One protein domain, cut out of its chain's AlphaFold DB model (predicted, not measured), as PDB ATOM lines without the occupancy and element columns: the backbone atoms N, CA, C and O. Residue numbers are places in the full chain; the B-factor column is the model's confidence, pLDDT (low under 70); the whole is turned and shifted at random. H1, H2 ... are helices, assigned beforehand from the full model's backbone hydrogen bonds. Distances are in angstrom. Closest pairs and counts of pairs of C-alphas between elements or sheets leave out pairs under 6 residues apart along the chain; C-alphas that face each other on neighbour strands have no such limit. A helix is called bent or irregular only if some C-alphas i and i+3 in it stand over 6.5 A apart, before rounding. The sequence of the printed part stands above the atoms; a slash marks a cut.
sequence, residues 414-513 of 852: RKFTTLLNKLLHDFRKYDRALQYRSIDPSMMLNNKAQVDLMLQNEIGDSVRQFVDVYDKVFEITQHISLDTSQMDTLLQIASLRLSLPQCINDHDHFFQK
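Overview. This is residues 414 to 513 of the 852 residues of the protein "DHC_N2 domain-containing protein" of Caenorhabditis brenneri (UniProt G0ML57). The model is a rod of helices with H1 in its core: H2 and then H3 run back along the rod one after the other, with a turn between them, and the long bent H4 returns along its length on another side of H1. H1, H3 and the arm H4a form an up-and-down bundle towards one end, while H2 and the arm H4b pack on the last part of H1 and continue past it at the other end. The printed part has 100 residues with four named helices, in the order H1, H2, H3, H4, and no named strand; its class is all helix. The whole is loose, with a radius of gyration of the C-alphas of 15.8 A, and it spans 53 by 22 by 20 A.

Arrangement. Begin with the longest helix, H4, residues 484 to 513. By its hydrogen bonds it was assigned as one helix, but it is bent: C-alphas 498 and 501 are 7.0 A apart. Read it as two arms, H4a, residues 484 to 498, and H4b, residues 501 to 513, whose lines stand at a steep tilt of 39 degrees. Both arms touch H1, residues 414 to 435, which is the hub and touches the three other helices. H1 and H4a touch and run the same way at a shallow tilt of 32 degrees, only just short of steep; their closest C-alphas, those of Leu 424 and Ile 493, are 5.7 A apart. H1 touches H4b with residues 431 to 435 alone, the same way at a shallow tilt of 24 degrees, and the closest C-alphas, of Leu 434 and His 507, are 5.8 A apart. H3, residues 459 to 479, touches H1 with residues 459 to 466 alone, opposite ways at a shallow tilt of 31 degrees; the closest C-alphas are those of Leu 423 and Ser 462, 6.9 A apart. H3 and H4a are close but not clearly touching, with the closest C-alphas, of Val 463 and Arg 497, 7.7 A apart. H1, H3 and H4a are the bundle, up and down, each running against the one before it in the chain. H2, residues 441 to 457, forms a helical hairpin with H1: they touch, opposite ways at a steep tilt of 40 degrees, and the closest C-alphas, of Ala 433 and Val 451, are 6.7 A apart. H2 and H4b are near each other, with 9 pairs of C-alphas within 10 A, whereas H2 and H4a are apart, as are H3 and H4b. H2 and H3 meet only through their link. In H1, H2, H4a and H4b every O i to N i+4 pair is within hydrogen-bond range; in H3 15 of 17 are.

Along the chain. Find C-alpha 414 at (-43.401, 33.483, -43.233); from there H1 runs 31.1 A to C-alpha 435. H2 begins at C-alpha 441, at (-36.888, -8.252, -33.718), and measures 24.4 A to C-alpha 457. H3 covers 30.6 A from Ile 459 to His 479. H4a is 20.8 A long from Thr 484 to Leu 498, and H4b is 18.4 A long from Pro 501 to C-alpha 513 at (-26.909, -8.867, -42.039).

Size, cuts and confidence. The two C-alphas farthest apart are those of Pro 441 and His 479, 53.1 A from each other. The printed part has no cut, and its links H1 to H2, H2 to H3 and H3 to H4 are tight. In the B-factor column you will find a mean pLDDT of the printed part of 88.2, and no printed residue is under 70.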
ATOM      1  N   ARG A 414     -42.662  34.410 -44.110       88.00
ATOM      2  CA  ARG A 414     -43.401  33.483 -43.233       88.00
ATOM      3  C   ARG A 414     -43.883  32.245 -43.981       88.00
ATOM      4  O   ARG A 414     -43.738  31.139 -43.459       88.00
ATOM      5  N   LYS A 415     -44.441  32.416 -45.182       86.81
ATOM      6  CA  LYS A 415     -44.872  31.288 -46.018       86.81
ATOM      7  C   LYS A 415     -43.693  30.400 -46.391       86.81
ATOM      8  O   LYS A 415     -43.745  29.196 -46.150       86.81
ATOM      9  N   PHE A 416     -42.606  31.013 -46.850       88.25
ATOM     10  CA  PHE A 416     -41.384  30.305 -47.201       88.25
ATOM     11  C   PHE A 416     -40.782  29.547 -46.002       88.25
ATOM     12  O   PHE A 416     -40.520  28.350 -46.086       88.25
ATOM     13  N   THR A 417     -40.674  30.185 -44.832       89.19
ATOM     14  CA  THR A 417     -40.213  29.538 -43.591       89.19
ATOM     15  C   THR A 417     -41.109  28.373 -43.169       89.19
ATOM     16  O   THR A 417     -40.609  27.375 -42.661       89.19
ATOM     17  N   THR A 418     -42.423  28.460 -43.385       90.31
ATOM     18  CA  THR A 418     -43.347  27.361 -43.059       90.31
ATOM     19  C   THR A 418     -43.091  26.143 -43.946       90.31
ATOM     20  O   THR A 418     -43.048  25.021 -43.441       90.31
ATOM     21  N   LEU A 419     -42.856  26.360 -45.246       88.75
ATOM     22  CA  LEU A 419     -42.478  25.295 -46.181       88.75
ATOM     23  C   LEU A 419     -41.129  24.668 -45.807       88.75
ATOM     24  O   LEU A 419     -41.034  23.444 -45.732       88.75
ATOM     25  N   LEU A 420     -40.120  25.490 -45.499       90.75
ATOM     26  CA  LEU A 420     -38.810  25.010 -45.054       90.75
ATOM     27  C   LEU A 420     -38.896  24.191 -43.765       90.75
ATOM     28  O   LEU A 420     -38.312  23.118 -43.683       90.75
ATOM     29  N   ASN A 421     -39.648  24.658 -42.767       92.25
ATOM     30  CA  ASN A 421     -39.802  23.942 -41.500       92.25
ATOM     31  C   ASN A 421     -40.525  22.605 -41.677       92.25
ATOM     32  O   ASN A 421     -40.165  21.634 -41.011       92.25
ATOM     33  N   LYS A 422     -41.519  22.546 -42.573       93.12
ATOM     34  CA  LYS A 422     -42.193  21.294 -42.928       93.12
ATOM     35  C   LYS A 422     -41.200  20.311 -43.551       93.12
ATOM     36  O   LYS A 422     -41.042  19.213 -43.031       93.12
ATOM     37  N   LEU A 423     -40.464  20.735 -44.580       92.81
ATOM     38  CA  LEU A 423     -39.459  19.885 -45.224       92.81
ATOM     39  C   LEU A 423     -38.368  19.443 -44.244       92.81
ATOM     40  O   LEU A 423     -38.016  18.269 -44.207       92.81
ATOM     41  N   LEU A 424     -37.862  20.344 -43.401       93.56
ATOM     42  CA  LEU A 424     -36.879  19.993 -42.376       93.56
ATOM     43  C   LEU A 424     -37.430  18.948 -41.395       93.56
ATOM     44  O   LEU A 424     -36.695  18.046 -40.990       93.56
ATOM     45  N   HIS A 425     -38.699  19.061 -40.996       93.56
ATOM     46  CA  HIS A 425     -39.350  18.062 -40.155       93.56
ATOM     47  C   HIS A 425     -39.406  16.698 -40.851       93.56
ATOM     48  O   HIS A 425     -39.020  15.699 -40.242       93.56
ATOM     49  N   ASP A 426     -39.806  16.673 -42.122       91.62
ATOM     50  CA  ASP A 426     -39.915  15.454 -42.924       91.62
ATOM     51  C   ASP A 426     -38.538  14.785 -43.100       91.62
ATOM     52  O   ASP A 426     -38.365  13.616 -42.756       91.62
ATOM     53  N   PHE A 427     -37.502  15.533 -43.491       92.44
ATOM     54  CA  PHE A 427     -36.142  14.989 -43.614       92.44
ATOM     55  C   PHE A 427     -35.560  14.506 -42.278       92.44
ATOM     56  O   PHE A 427     -34.896  13.470 -42.242       92.44
ATOM     57  N   ARG A 428     -35.853  15.179 -41.156       92.12
ATOM     58  CA  ARG A 428     -35.466  14.695 -39.816       92.12
ATOM     59  C   ARG A 428     -36.233  13.439 -39.401       92.12
ATOM     60  O   ARG A 428     -35.677  12.604 -38.690       92.12
ATOM     61  N   LYS A 429     -37.499  13.299 -39.802       92.56
ATOM     62  CA  LYS A 429     -38.301  12.083 -39.588       92.56
ATOM     63  C   LYS A 429     -37.666  10.905 -40.327       92.56
ATOM     64  O   LYS A 429     -37.486   9.856 -39.712       92.56
ATOM     65  N   TYR A 430     -37.274  11.097 -41.589       91.88
ATOM     66  CA  TYR A 430     -36.596  10.065 -42.382       91.88
ATOM     67  C   TYR A 430     -35.256   9.674 -41.769       91.88
ATOM     68  O   TYR A 430     -35.012   8.491 -41.554       91.88
ATOM     69  N   ASP A 431     -34.433  10.657 -41.406       89.69
ATOM     70  CA  ASP A 431     -33.128  10.415 -40.792       89.69
ATOM     71  C   ASP A 431     -33.249   9.607 -39.488       89.69
ATOM     72  O   ASP A 431     -32.609   8.568 -39.326       89.69
ATOM     73  N   ARG A 432     -34.173   9.987 -38.594       90.38
ATOM     74  CA  ARG A 432     -34.444   9.234 -37.356       90.38
ATOM     75  C   ARG A 432     -34.929   7.811 -37.621       90.38
ATOM     76  O   ARG A 432     -34.513   6.895 -36.917       90.38
ATOM     77  N   ALA A 433     -35.815   7.620 -38.599       89.88
ATOM     78  CA  ALA A 433     -36.341   6.301 -38.936       89.88
ATOM     79  C   ALA A 433     -35.251   5.389 -39.522       89.88
ATOM     80  O   ALA A 433     -35.161   4.227 -39.130       89.88
ATOM     81  N   LEU A 434     -34.396   5.928 -40.396       89.31
ATOM     82  CA  LEU A 434     -33.298   5.208 -41.046       89.31
ATOM     83  C   LEU A 434     -32.121   4.927 -40.110       89.31
ATOM     84  O   LEU A 434     -31.406   3.946 -40.312       89.31
ATOM     85  N   GLN A 435     -31.921   5.737 -39.072       88.50
ATOM     86  CA  GLN A 435     -30.889   5.515 -38.055       88.50
ATOM     87  C   GLN A 435     -31.374   4.681 -36.861       88.50
ATOM     88  O   GLN A 435     -30.560   4.261 -36.041       88.50
ATOM     89  N   TYR A 436     -32.674   4.398 -36.751       89.81
ATOM     90  CA  TYR A 436     -33.213   3.605 -35.649       89.81
ATOM     91  C   TYR A 436     -32.637   2.183 -35.646       89.81
ATOM     92  O   TYR A 436     -32.662   1.478 -36.658       89.81
ATOM     93  N   ARG A 437     -32.119   1.736 -34.499       87.69
ATOM     94  CA  ARG A 437     -31.578   0.383 -34.309       87.69
ATOM     95  C   ARG A 437     -32.124  -0.196 -33.007       87.69
ATOM     96  O   ARG A 437     -31.961   0.404 -31.950       87.69
ATOM     97  N   SER A 438     -32.733  -1.378 -33.079       86.31
ATOM     98  CA  SER A 438     -33.221  -2.126 -31.913       86.31
ATOM     99  C   SER A 438     -32.644  -3.540 -31.881       86.31
ATOM    100  O   SER A 438     -32.330  -4.125 -32.920       86.31
ATOM    101  N   ILE A 439     -32.503  -4.083 -30.670       80.31
ATOM    102  CA  ILE A 439     -32.165  -5.494 -30.437       80.31
ATOM    103  C   ILE A 439     -33.421  -6.370 -30.570       80.31
ATOM    104  O   ILE A 439     -33.313  -7.521 -30.980       80.31
ATOM    105  N   ASP A 440     -34.606  -5.823 -30.276       85.56
ATOM    106  CA  ASP A 440     -35.880  -6.535 -30.391       85.56
ATOM    107  C   ASP A 440     -36.296  -6.704 -31.871       85.56
ATOM    108  O   ASP A 440     -36.536  -5.694 -32.553       85.56
ATOM    109  N   PRO A 441     -36.432  -7.956 -32.365       84.31
ATOM    110  CA  PRO A 441     -36.888  -8.252 -33.718       84.31
ATOM    111  C   PRO A 441     -38.223  -7.610 -34.092       84.31
ATOM    112  O   PRO A 441     -38.363  -7.128 -35.213       84.31
ATOM    113  N   SER A 442     -39.183  -7.551 -33.164       84.31
ATOM    114  CA  SER A 442     -40.517  -6.995 -33.426       84.31
ATOM    115  C   SER A 442     -40.446  -5.497 -33.736       84.31
ATOM    116  O   SER A 442     -41.024  -5.013 -34.710       84.31
ATOM    117  N   MET A 443     -39.680  -4.756 -32.933       86.12
ATOM    118  CA  MET A 443     -39.491  -3.314 -33.107       86.12
ATOM    119  C   MET A 443     -38.704  -2.985 -34.378       86.12
ATOM    120  O   MET A 443     -39.010  -1.998 -35.046       86.12
ATOM    121  N   MET A 444     -37.706  -3.801 -34.729       89.06
ATOM    122  CA  MET A 444     -36.921  -3.587 -35.946       89.06
ATOM    123  C   MET A 444     -37.719  -3.914 -37.217       89.06
ATOM    124  O   MET A 444     -37.633  -3.174 -38.192       89.06
ATOM    125  N   LEU A 445     -38.538  -4.970 -37.201       86.81
ATOM    126  CA  LEU A 445     -39.415  -5.321 -38.323       86.81
ATOM    127  C   LEU A 445     -40.507  -4.272 -38.553       86.81
ATOM    128  O   LEU A 445     -40.769  -3.902 -39.695       86.81
ATOM    129  N   ASN A 446     -41.082  -3.727 -37.476       87.19
ATOM    130  CA  ASN A 446     -41.997  -2.587 -37.565       87.19
ATOM    131  C   ASN A 446     -41.319  -1.354 -38.176       87.19
ATOM    132  O   ASN A 446     -41.897  -0.700 -39.041       87.19
ATOM    133  N   ASN A 447     -40.084  -1.049 -37.762       90.50
ATOM    134  CA  ASN A 447     -39.318   0.048 -38.349       90.50
ATOM    135  C   ASN A 447     -39.005  -0.195 -39.837       90.50
ATOM    136  O   ASN A 447     -39.165   0.732 -40.624       90.50
ATOM    137  N   LYS A 448     -38.627  -1.415 -40.243       88.12
ATOM    138  CA  LYS A 448     -38.387  -1.750 -41.659       88.12
ATOM    139  C   LYS A 448     -39.647  -1.558 -42.505       88.12
ATOM    140  O   LYS A 448     -39.596  -0.828 -43.485       88.12
ATOM    141  N   ALA A 449     -40.792  -2.080 -42.060       85.44
ATOM    142  CA  ALA A 449     -42.070  -1.872 -42.745       85.44
ATOM    143  C   ALA A 449     -42.444  -0.381 -42.863       85.44
ATOM    144  O   ALA A 449     -42.964   0.058 -43.889       85.44
ATOM    145  N   GLN A 450     -42.163   0.415 -41.825       88.06
ATOM    146  CA  GLN A 450     -42.370   1.862 -41.851       88.06
ATOM    147  C   GLN A 450     -41.438   2.560 -42.855       88.06
ATOM    148  O   GLN A 450     -41.896   3.421 -43.604       88.06
ATOM    149  N   VAL A 451     -40.154   2.197 -42.883       89.88
ATOM    150  CA  VAL A 451     -39.162   2.745 -43.822       89.88
ATOM    151  C   VAL A 451     -39.524   2.400 -45.266       89.88
ATOM    152  O   VAL A 451     -39.487   3.282 -46.118       89.88
ATOM    153  N   ASP A 452     -39.952   1.170 -45.544       86.62
ATOM    154  CA  ASP A 452     -40.345   0.753 -46.895       86.62
ATOM    155  C   ASP A 452     -41.564   1.545 -47.396       86.62
ATOM    156  O   ASP A 452     -41.600   1.992 -48.545       86.62
ATOM    157  N   LEU A 453     -42.529   1.815 -46.513       86.62
ATOM    158  CA  LEU A 453     -43.684   2.654 -46.831       86.62
ATOM    159  C   LEU A 453     -43.291   4.125 -47.061       86.62
ATOM    160  O   LEU A 453     -43.820   4.771 -47.969       86.62
ATOM    161  N   MET A 454     -42.337   4.648 -46.282       89.12
ATOM    162  CA  MET A 454     -41.770   5.986 -46.493       89.12
ATOM    163  C   MET A 454     -41.032   6.087 -47.832       89.12
ATOM    164  O   MET A 454     -41.178   7.093 -48.524       89.12
ATOM    165  N   LEU A 455     -40.268   5.061 -48.217       87.38
ATOM    166  CA  LEU A 455     -39.537   5.015 -49.487       87.38
ATOM    167  C   LEU A 455     -40.479   4.997 -50.693       87.38
ATOM    168  O   LEU A 455     -40.205   5.677 -51.681       87.38
ATOM    169  N   GLN A 456     -41.592   4.265 -50.600       84.81
ATOM    170  CA  GLN A 456     -42.578   4.168 -51.680       84.81
ATOM    171  C   GLN A 456     -43.386   5.456 -51.870       84.81
ATOM    172  O   GLN A 456     -43.626   5.851 -53.009       84.81
ATOM    173  N   ASN A 457     -43.796   6.113 -50.778       85.50
ATOM    174  CA  ASN A 457     -44.817   7.165 -50.839       85.50
ATOM    175  C   ASN A 457     -44.329   8.565 -50.433       85.50
ATOM    176  O   ASN A 457     -44.776   9.546 -51.009       85.50
ATOM    177  N   GLU A 458     -43.449   8.696 -49.435       88.06
ATOM    178  CA  GLU A 458     -43.184   9.996 -48.785       88.06
ATOM    179  C   GLU A 458     -41.853  10.632 -49.221       88.06
ATOM    180  O   GLU A 458     -41.779  11.833 -49.512       88.06
ATOM    181  N   ILE A 459     -40.784   9.831 -49.277       89.44
ATOM    182  CA  ILE A 459     -39.419  10.313 -49.520       89.44
ATOM    183  C   ILE A 459     -39.299  10.890 -50.931       89.44
ATOM    184  O   ILE A 459     -38.769  11.988 -51.099       89.44
ATOM    185  N   GLY A 460     -39.826  10.194 -51.944       87.50
ATOM    186  CA  GLY A 460     -39.789  10.658 -53.333       87.50
ATOM    187  C   GLY A 460     -40.482  12.009 -53.526       87.50
ATOM    188  O   GLY A 460     -39.928  12.901 -54.169       87.50
ATOM    189  N   ASP A 461     -41.650  12.189 -52.912       89.19
ATOM    190  CA  ASP A 461     -42.415  13.434 -52.989       89.19
ATOM    191  C   ASP A 461     -41.719  14.579 -52.243       89.19
ATOM    192  O   ASP A 461     -41.624  15.687 -52.767       89.19
ATOM    193  N   SER A 462     -41.135  14.307 -51.070       89.69
ATOM    194  CA  SER A 462     -40.376  15.307 -50.297       89.69
ATOM    195  C   SER A 462     -39.112  15.771 -51.026       89.69
ATOM    196  O   SER A 462     -38.730  16.939 -50.944       89.69
ATOM    197  N   VAL A 463     -38.463  14.869 -51.769       88.75
ATOM    198  CA  VAL A 463     -37.316  15.197 -52.624       88.75
ATOM    199  C   VAL A 463     -37.736  16.084 -53.793       88.75
ATOM    200  O   VAL A 463     -37.056  17.077 -54.045       88.75
ATOM    201  N   ARG A 464     -38.839  15.765 -54.486       89.31
ATOM    202  CA  ARG A 464     -39.370  16.626 -55.559       89.31
ATOM    203  C   ARG A 464     -39.747  18.002 -55.014       89.31
ATOM    204  O   ARG A 464     -39.304  19.009 -55.548       89.31
ATOM    205  N   GLN A 465     -40.440  18.039 -53.878       89.81
ATOM    206  CA  GLN A 465     -40.813  19.287 -53.218       89.81
ATOM    207  C   GLN A 465     -39.588  20.123 -52.805       89.81
ATOM    208  O   GLN A 465     -39.643  21.348 -52.853       89.81
ATOM    209  N   PHE A 466     -38.475  19.497 -52.409       90.56
ATOM    210  CA  PHE A 466     -37.233  20.222 -52.129       90.56
ATOM    211  C   PHE A 466     -36.631  20.864 -53.387       90.56
ATOM    212  O   PHE A 466     -36.155  21.992 -53.298       90.56
ATOM    213  N   VAL A 467     -36.684  20.190 -54.543       88.19
ATOM    214  CA  VAL A 467     -36.254  20.772 -55.830       88.19
ATOM    215  C   VAL A 467     -37.123  21.980 -56.181       88.19
ATOM    216  O   VAL A 467     -36.582  23.055 -56.417       88.19
ATOM    217  N   ASP A 468     -38.448  21.853 -56.072       86.88
ATOM    218  CA  ASP A 468     -39.369  22.970 -56.315       86.88
ATOM    219  C   ASP A 468     -39.093  24.153 -55.370       86.88
ATOM    220  O   ASP A 468     -39.150  25.317 -55.761       86.88
ATOM    221  N   VAL A 469     -38.792  23.875 -54.096       87.19
ATOM    222  CA  VAL A 469     -38.424  24.907 -53.115       87.19
ATOM    223  C   VAL A 469     -37.081  25.548 -53.459       87.19
ATOM    224  O   VAL A 469     -36.931  26.751 -53.263       87.19
ATOM    225  N   TYR A 470     -36.122  24.785 -53.976       85.81
ATOM    226  CA  TYR A 470     -34.832  25.306 -54.414       85.81
ATOM    227  C   TYR A 470     -34.975  26.230 -55.634       85.81
ATOM    228  O   TYR A 470     -34.403  27.319 -55.638       85.81
ATOM    229  N   ASP A 471     -35.803  25.872 -56.616       85.75
ATOM    230  CA  ASP A 471     -36.104  26.751 -57.755       85.75
ATOM    231  C   ASP A 471     -36.799  28.042 -57.291       85.75
ATOM    232  O   ASP A 471     -36.439  29.149 -57.703       85.75
ATOM    233  N   LYS A 472     -37.713  27.932 -56.319       82.44
ATOM    234  CA  LYS A 472     -38.357  29.091 -55.679       82.44
ATOM    235  C   LYS A 472     -37.397  29.970 -54.885       82.44
ATOM    236  O   LYS A 472     -37.634  31.170 -54.780       82.44
ATOM    237  N   VAL A 473     -36.314  29.428 -54.320       86.44
ATOM    238  CA  VAL A 473     -35.280  30.251 -53.663       86.44
ATOM    239  C   VAL A 473     -34.707  31.250 -54.655       86.44
ATOM    240  O   VAL A 473     -34.547  32.420 -54.302       86.44
ATOM    241  N   PHE A 474     -34.427  30.814 -55.884       81.81
ATOM    242  CA  PHE A 474     -33.923  31.695 -56.932       81.81
ATOM    243  C   PHE A 474     -34.938  32.788 -57.277       81.81
ATOM    244  O   PHE A 474     -34.578  33.961 -57.291       81.81
ATOM    245  N   GLU A 475     -36.209  32.431 -57.463       81.00
ATOM    246  CA  GLU A 475     -37.282  33.396 -57.727       81.00
ATOM    247  C   GLU A 475     -37.423  34.420 -56.588       81.00
ATOM    248  O   GLU A 475     -37.329  35.623 -56.808       81.00
ATOM    249  N   ILE A 476     -37.536  33.971 -55.334       83.88
ATOM    250  CA  ILE A 476     -37.710  34.864 -54.178       83.88
ATOM    251  C   ILE A 476     -36.489  35.774 -53.986       83.88
ATOM    252  O   ILE A 476     -36.657  36.956 -53.670       83.88
ATOM    253  N   THR A 477     -35.268  35.263 -54.188       85.06
ATOM    254  CA  THR A 477     -34.031  36.048 -54.008       85.06
ATOM    255  C   THR A 477     -33.848  37.159 -55.038       85.06
ATOM    256  O   THR A 477     -33.156  38.132 -54.732       85.06
ATOM    257  N   GLN A 478     -34.510  37.091 -56.199       82.75
ATOM    258  CA  GLN A 478     -34.533  38.200 -57.162       82.75
ATOM    259  C   GLN A 478     -35.257  39.440 -56.614       82.75
ATOM    260  O   GLN A 478     -34.898  40.565 -56.963       82.75
ATOM    261  N   HIS A 479     -36.230  39.252 -55.717       80.38
ATOM    262  CA  HIS A 479     -37.076  40.332 -55.197       80.38
ATOM    263  C   HIS A 479     -36.778  40.675 -53.727       80.38
ATOM    264  O   HIS A 479     -36.866  41.837 -53.308       80.38
ATOM    265  N   ILE A 480     -36.441  39.673 -52.908       82.12
ATOM    266  CA  ILE A 480     -36.319  39.782 -51.450       82.12
ATOM    267  C   ILE A 480     -35.079  39.036 -50.954       82.12
ATOM    268  O   ILE A 480     -34.882  37.860 -51.230       82.12
ATOM    269  N   SER A 481     -34.285  39.684 -50.094       82.06
ATOM    270  CA  SER A 481     -33.207  38.993 -49.383       82.06
ATOM    271  C   SER A 481     -33.755  37.964 -48.388       82.06
ATOM    272  O   SER A 481     -34.626  38.284 -47.567       82.06
ATOM    273  N   LEU A 482     -33.229  36.741 -48.430       81.25
ATOM    274  CA  LEU A 482     -33.506  35.709 -47.431       81.25
ATOM    275  C   LEU A 482     -32.751  36.000 -46.128       81.25
ATOM    276  O   LEU A 482     -31.683  36.614 -46.138       81.25
ATOM    277  N   ASP A 483     -33.330  35.594 -45.001       83.56
ATOM    278  CA  ASP A 483     -32.686  35.725 -43.690       83.56
ATOM    279  C   ASP A 483     -31.666  34.601 -43.461       83.56
ATOM    280  O   ASP A 483     -31.818  33.494 -43.982       83.56
ATOM    281  N   THR A 484     -30.656  34.851 -42.621       86.50
ATOM    282  CA  THR A 484     -29.609  33.868 -42.288       86.50
ATOM    283  C   THR A 484     -30.196  32.543 -41.793       86.50
ATOM    284  O   THR A 484     -29.779  31.486 -42.244       86.50
ATOM    285  N   SER A 485     -31.253  32.581 -40.975       87.69
ATOM    286  CA  SER A 485     -31.920  31.369 -40.473       87.69
ATOM    287  C   SER A 485     -32.592  30.530 -41.566       87.69
ATOM    288  O   SER A 485     -32.637  29.302 -41.463       87.69
ATOM    289  N   GLN A 486     -33.118  31.168 -42.618       87.38
ATOM    290  CA  GLN A 486     -33.717  30.469 -43.759       87.38
ATOM    291  C   GLN A 486     -32.624  29.777 -44.580       87.38
ATOM    292  O   GLN A 486     -32.800  28.626 -44.975       87.38
ATOM    293  N   MET A 487     -31.480  30.444 -44.758       86.56
ATOM    294  CA  MET A 487     -30.304  29.871 -45.419       86.56
ATOM    295  C   MET A 487     -29.723  28.697 -44.622       86.56
ATOM    296  O   MET A 487     -29.478  27.641 -45.196       86.56
ATOM    297  N   ASP A 488     -29.597  28.824 -43.300       89.88
ATOM    298  CA  ASP A 488     -29.130  27.735 -42.432       89.88
ATOM    299  C   ASP A 488     -30.072  26.523 -42.480       89.88
ATOM    300  O   ASP A 488     -29.627  25.376 -42.490       89.88
ATOM    301  N   THR A 489     -31.386  26.767 -42.538       90.44
ATOM    302  CA  THR A 489     -32.395  25.705 -42.663       90.44
ATOM    303  C   THR A 489     -32.293  25.001 -44.015       90.44
ATOM    304  O   THR A 489     -32.312  23.774 -44.062       90.44
ATOM    305  N   LEU A 490     -32.127  25.752 -45.108       90.00
ATOM    306  CA  LEU A 490     -31.884  25.197 -46.443       90.00
ATOM    307  C   LEU A 490     -30.611  24.344 -46.482       90.00
ATOM    308  O   LEU A 490     -30.645  23.235 -47.011       90.00
ATOM    309  N   LEU A 491     -29.518  24.819 -45.877       90.69
ATOM    310  CA  LEU A 491     -28.261  24.074 -45.782       90.69
ATOM    311  C   LEU A 491     -28.417  22.781 -44.974       90.69
ATOM    312  O   LEU A 491     -27.890  21.746 -45.377       90.69
ATOM    313  N   GLN A 492     -29.173  22.808 -43.872       93.00
ATOM    314  CA  GLN A 492     -29.492  21.604 -43.097       93.00
ATOM    315  C   GLN A 492     -30.342  20.603 -43.890       93.00
ATOM    316  O   GLN A 492     -30.103  19.402 -43.817       93.00
ATOM    317  N   ILE A 493     -31.336  21.070 -44.650       92.06
ATOM    318  CA  ILE A 493     -32.142  20.180 -45.498       92.06
ATOM    319  C   ILE A 493     -31.268  19.583 -46.607       92.06
ATOM    320  O   ILE A 493     -31.334  18.381 -46.853       92.06
ATOM    321  N   ALA A 494     -30.414  20.394 -47.234       90.50
ATOM    322  CA  ALA A 494     -29.493  19.941 -48.270       90.50
ATOM    323  C   ALA A 494     -28.501  18.892 -47.744       90.50
ATOM    324  O   ALA A 494     -28.263  17.891 -48.419       90.50
ATOM    325  N   SER A 495     -27.965  19.071 -46.530       92.25
ATOM    326  CA  SER A 495     -27.057  18.092 -45.922       92.25
ATOM    327  C   SER A 495     -27.764  16.775 -45.590       92.25
ATOM    328  O   SER A 495     -27.247  15.717 -45.943       92.25
ATOM    329  N   LEU A 496     -28.973  16.826 -45.013       91.88
ATOM    330  CA  LEU A 496     -29.799  15.635 -44.760       91.88
ATOM    331  C   LEU A 496     -30.191  14.925 -46.061       91.88
ATOM    332  O   LEU A 496     -30.194  13.699 -46.138       91.88
ATOM    333  N   ARG A 497     -30.496  15.685 -47.117       90.69
ATOM    334  CA  ARG A 497     -30.795  15.131 -48.441       90.69
ATOM    335  C   ARG A 497     -29.586  14.422 -49.047       90.69
ATOM    336  O   ARG A 497     -29.776  13.392 -49.698       90.69
ATOM    337  N   LEU A 498     -28.386  14.976 -48.852       91.44
ATOM    338  CA  LEU A 498     -27.125  14.426 -49.343       91.44
ATOM    339  C   LEU A 498     -26.732  13.142 -48.600       91.44
ATOM    340  O   LEU A 498     -26.252  12.208 -49.236       91.44
ATOM    341  N   SER A 499     -26.967  13.067 -47.285       90.75
ATOM    342  CA  SER A 499     -26.707  11.854 -46.494       90.75
ATOM    343  C   SER A 499     -27.758  10.759 -46.700       90.75
ATOM    344  O   SER A 499     -27.461   9.585 -46.493       90.75
ATOM    345  N   LEU A 500     -28.968  11.115 -47.146       90.81
ATOM    346  CA  LEU A 500     -30.105  10.197 -47.260       90.81
ATOM    347  C   LEU A 500     -29.806   8.893 -48.034       90.81
ATOM    348  O   LEU A 500     -30.140   7.834 -47.507       90.81
ATOM    349  N   PRO A 501     -29.174   8.902 -49.230       89.69
ATOM    350  CA  PRO A 501     -28.867   7.662 -49.952       89.69
ATOM    351  C   PRO A 501     -27.934   6.732 -49.168       89.69
ATOM    352  O   PRO A 501     -28.132   5.520 -49.169       89.69
ATOM    353  N   GLN A 502     -26.950   7.298 -48.460       90.31
ATOM    354  CA  GLN A 502     -26.043   6.519 -47.621       90.31
ATOM    355  C   GLN A 502     -26.795   5.895 -46.439       90.31
ATOM    356  O   GLN A 502     -26.652   4.703 -46.190       90.31
ATOM    357  N   CYS A 503     -27.658   6.660 -45.766       90.25
ATOM    358  CA  CYS A 503     -28.454   6.158 -44.644       90.25
ATOM    359  C   CYS A 503     -29.428   5.037 -45.049       90.25
ATOM    360  O   CYS A 503     -29.645   4.116 -44.262       90.25
ATOM    361  N   ILE A 504     -29.998   5.100 -46.260       90.12
ATOM    362  CA  ILE A 504     -30.840   4.029 -46.820       90.12
ATOM    363  C   ILE A 504     -30.008   2.756 -47.007       90.12
ATOM    364  O   ILE A 504     -30.374   1.708 -46.479       90.12
ATOM    365  N   ASN A 505     -28.845   2.864 -47.657       89.44
ATOM    366  CA  ASN A 505     -27.948   1.725 -47.862       89.44
ATOM    367  C   ASN A 505     -27.477   1.108 -46.533       89.44
ATOM    368  O   ASN A 505     -27.439  -0.114 -46.395       89.44
ATOM    369  N   ASP A 506     -27.152   1.937 -45.540       88.62
ATOM    370  CA  ASP A 506     -26.721   1.479 -44.217       88.62
ATOM    371  C   ASP A 506     -27.856   0.779 -43.444       88.62
ATOM    372  O   ASP A 506     -27.607  -0.173 -42.695       88.62
ATOM    373  N   HIS A 507     -29.104   1.242 -43.598       89.81
ATOM    374  CA  HIS A 507     -30.290   0.597 -43.020       89.81
ATOM    375  C   HIS A 507     -30.552  -0.766 -43.665       89.81
ATOM    376  O   HIS A 507     -30.668  -1.764 -42.946       89.81
ATOM    377  N   ASP A 508     -30.524  -0.833 -44.996       86.62
ATOM    378  CA  ASP A 508     -30.710  -2.080 -45.739       86.62
ATOM    379  C   ASP A 508     -29.597  -3.086 -45.437       86.62
ATOM    380  O   ASP A 508     -29.875  -4.253 -45.158       86.62
ATOM    381  N   HIS A 509     -28.336  -2.645 -45.387       87.62
ATOM    382  CA  HIS A 509     -27.214  -3.512 -45.035       87.62
ATOM    383  C   HIS A 509     -27.334  -4.065 -43.606       87.62
ATOM    384  O   HIS A 509     -27.094  -5.253 -43.364       87.62
ATOM    385  N   PHE A 510     -27.747  -3.230 -42.645       87.88
ATOM    386  CA  PHE A 510     -27.999  -3.672 -41.272       87.88
ATOM    387  C   PHE A 510     -29.099  -4.739 -41.210       87.88
ATOM    388  O   PHE A 510     -28.952  -5.729 -40.483       87.88
ATOM    389  N   PHE A 511     -30.181  -4.554 -41.971       86.12
ATOM    390  CA  PHE A 511     -31.287  -5.503 -42.028       86.12
ATOM    391  C   PHE A 511     -30.865  -6.825 -42.684       86.12
ATOM    392  O   PHE A 511     -31.056  -7.892 -42.094       86.12
ATOM    393  N   GLN A 512     -30.191  -6.762 -43.836       86.00
ATOM    394  CA  GLN A 512     -29.679  -7.931 -44.561       86.00
ATOM    395  C   GLN A 512     -28.732  -8.778 -43.705       86.00
ATOM    396  O   GLN A 512     -28.855 -10.001 -43.670       86.00
ATOM    397  N   LYS A 513     -27.840  -8.151 -42.928       87.44
ATOM    398  CA  LYS A 513     -26.909  -8.867 -42.039       87.44
ATOM    399  C   LYS A 513     -27.614  -9.715 -40.969       87.44
ATOM    400  O   LYS A 513     -27.022 -10.666 -40.460       87.44
TER     401      LYS A 513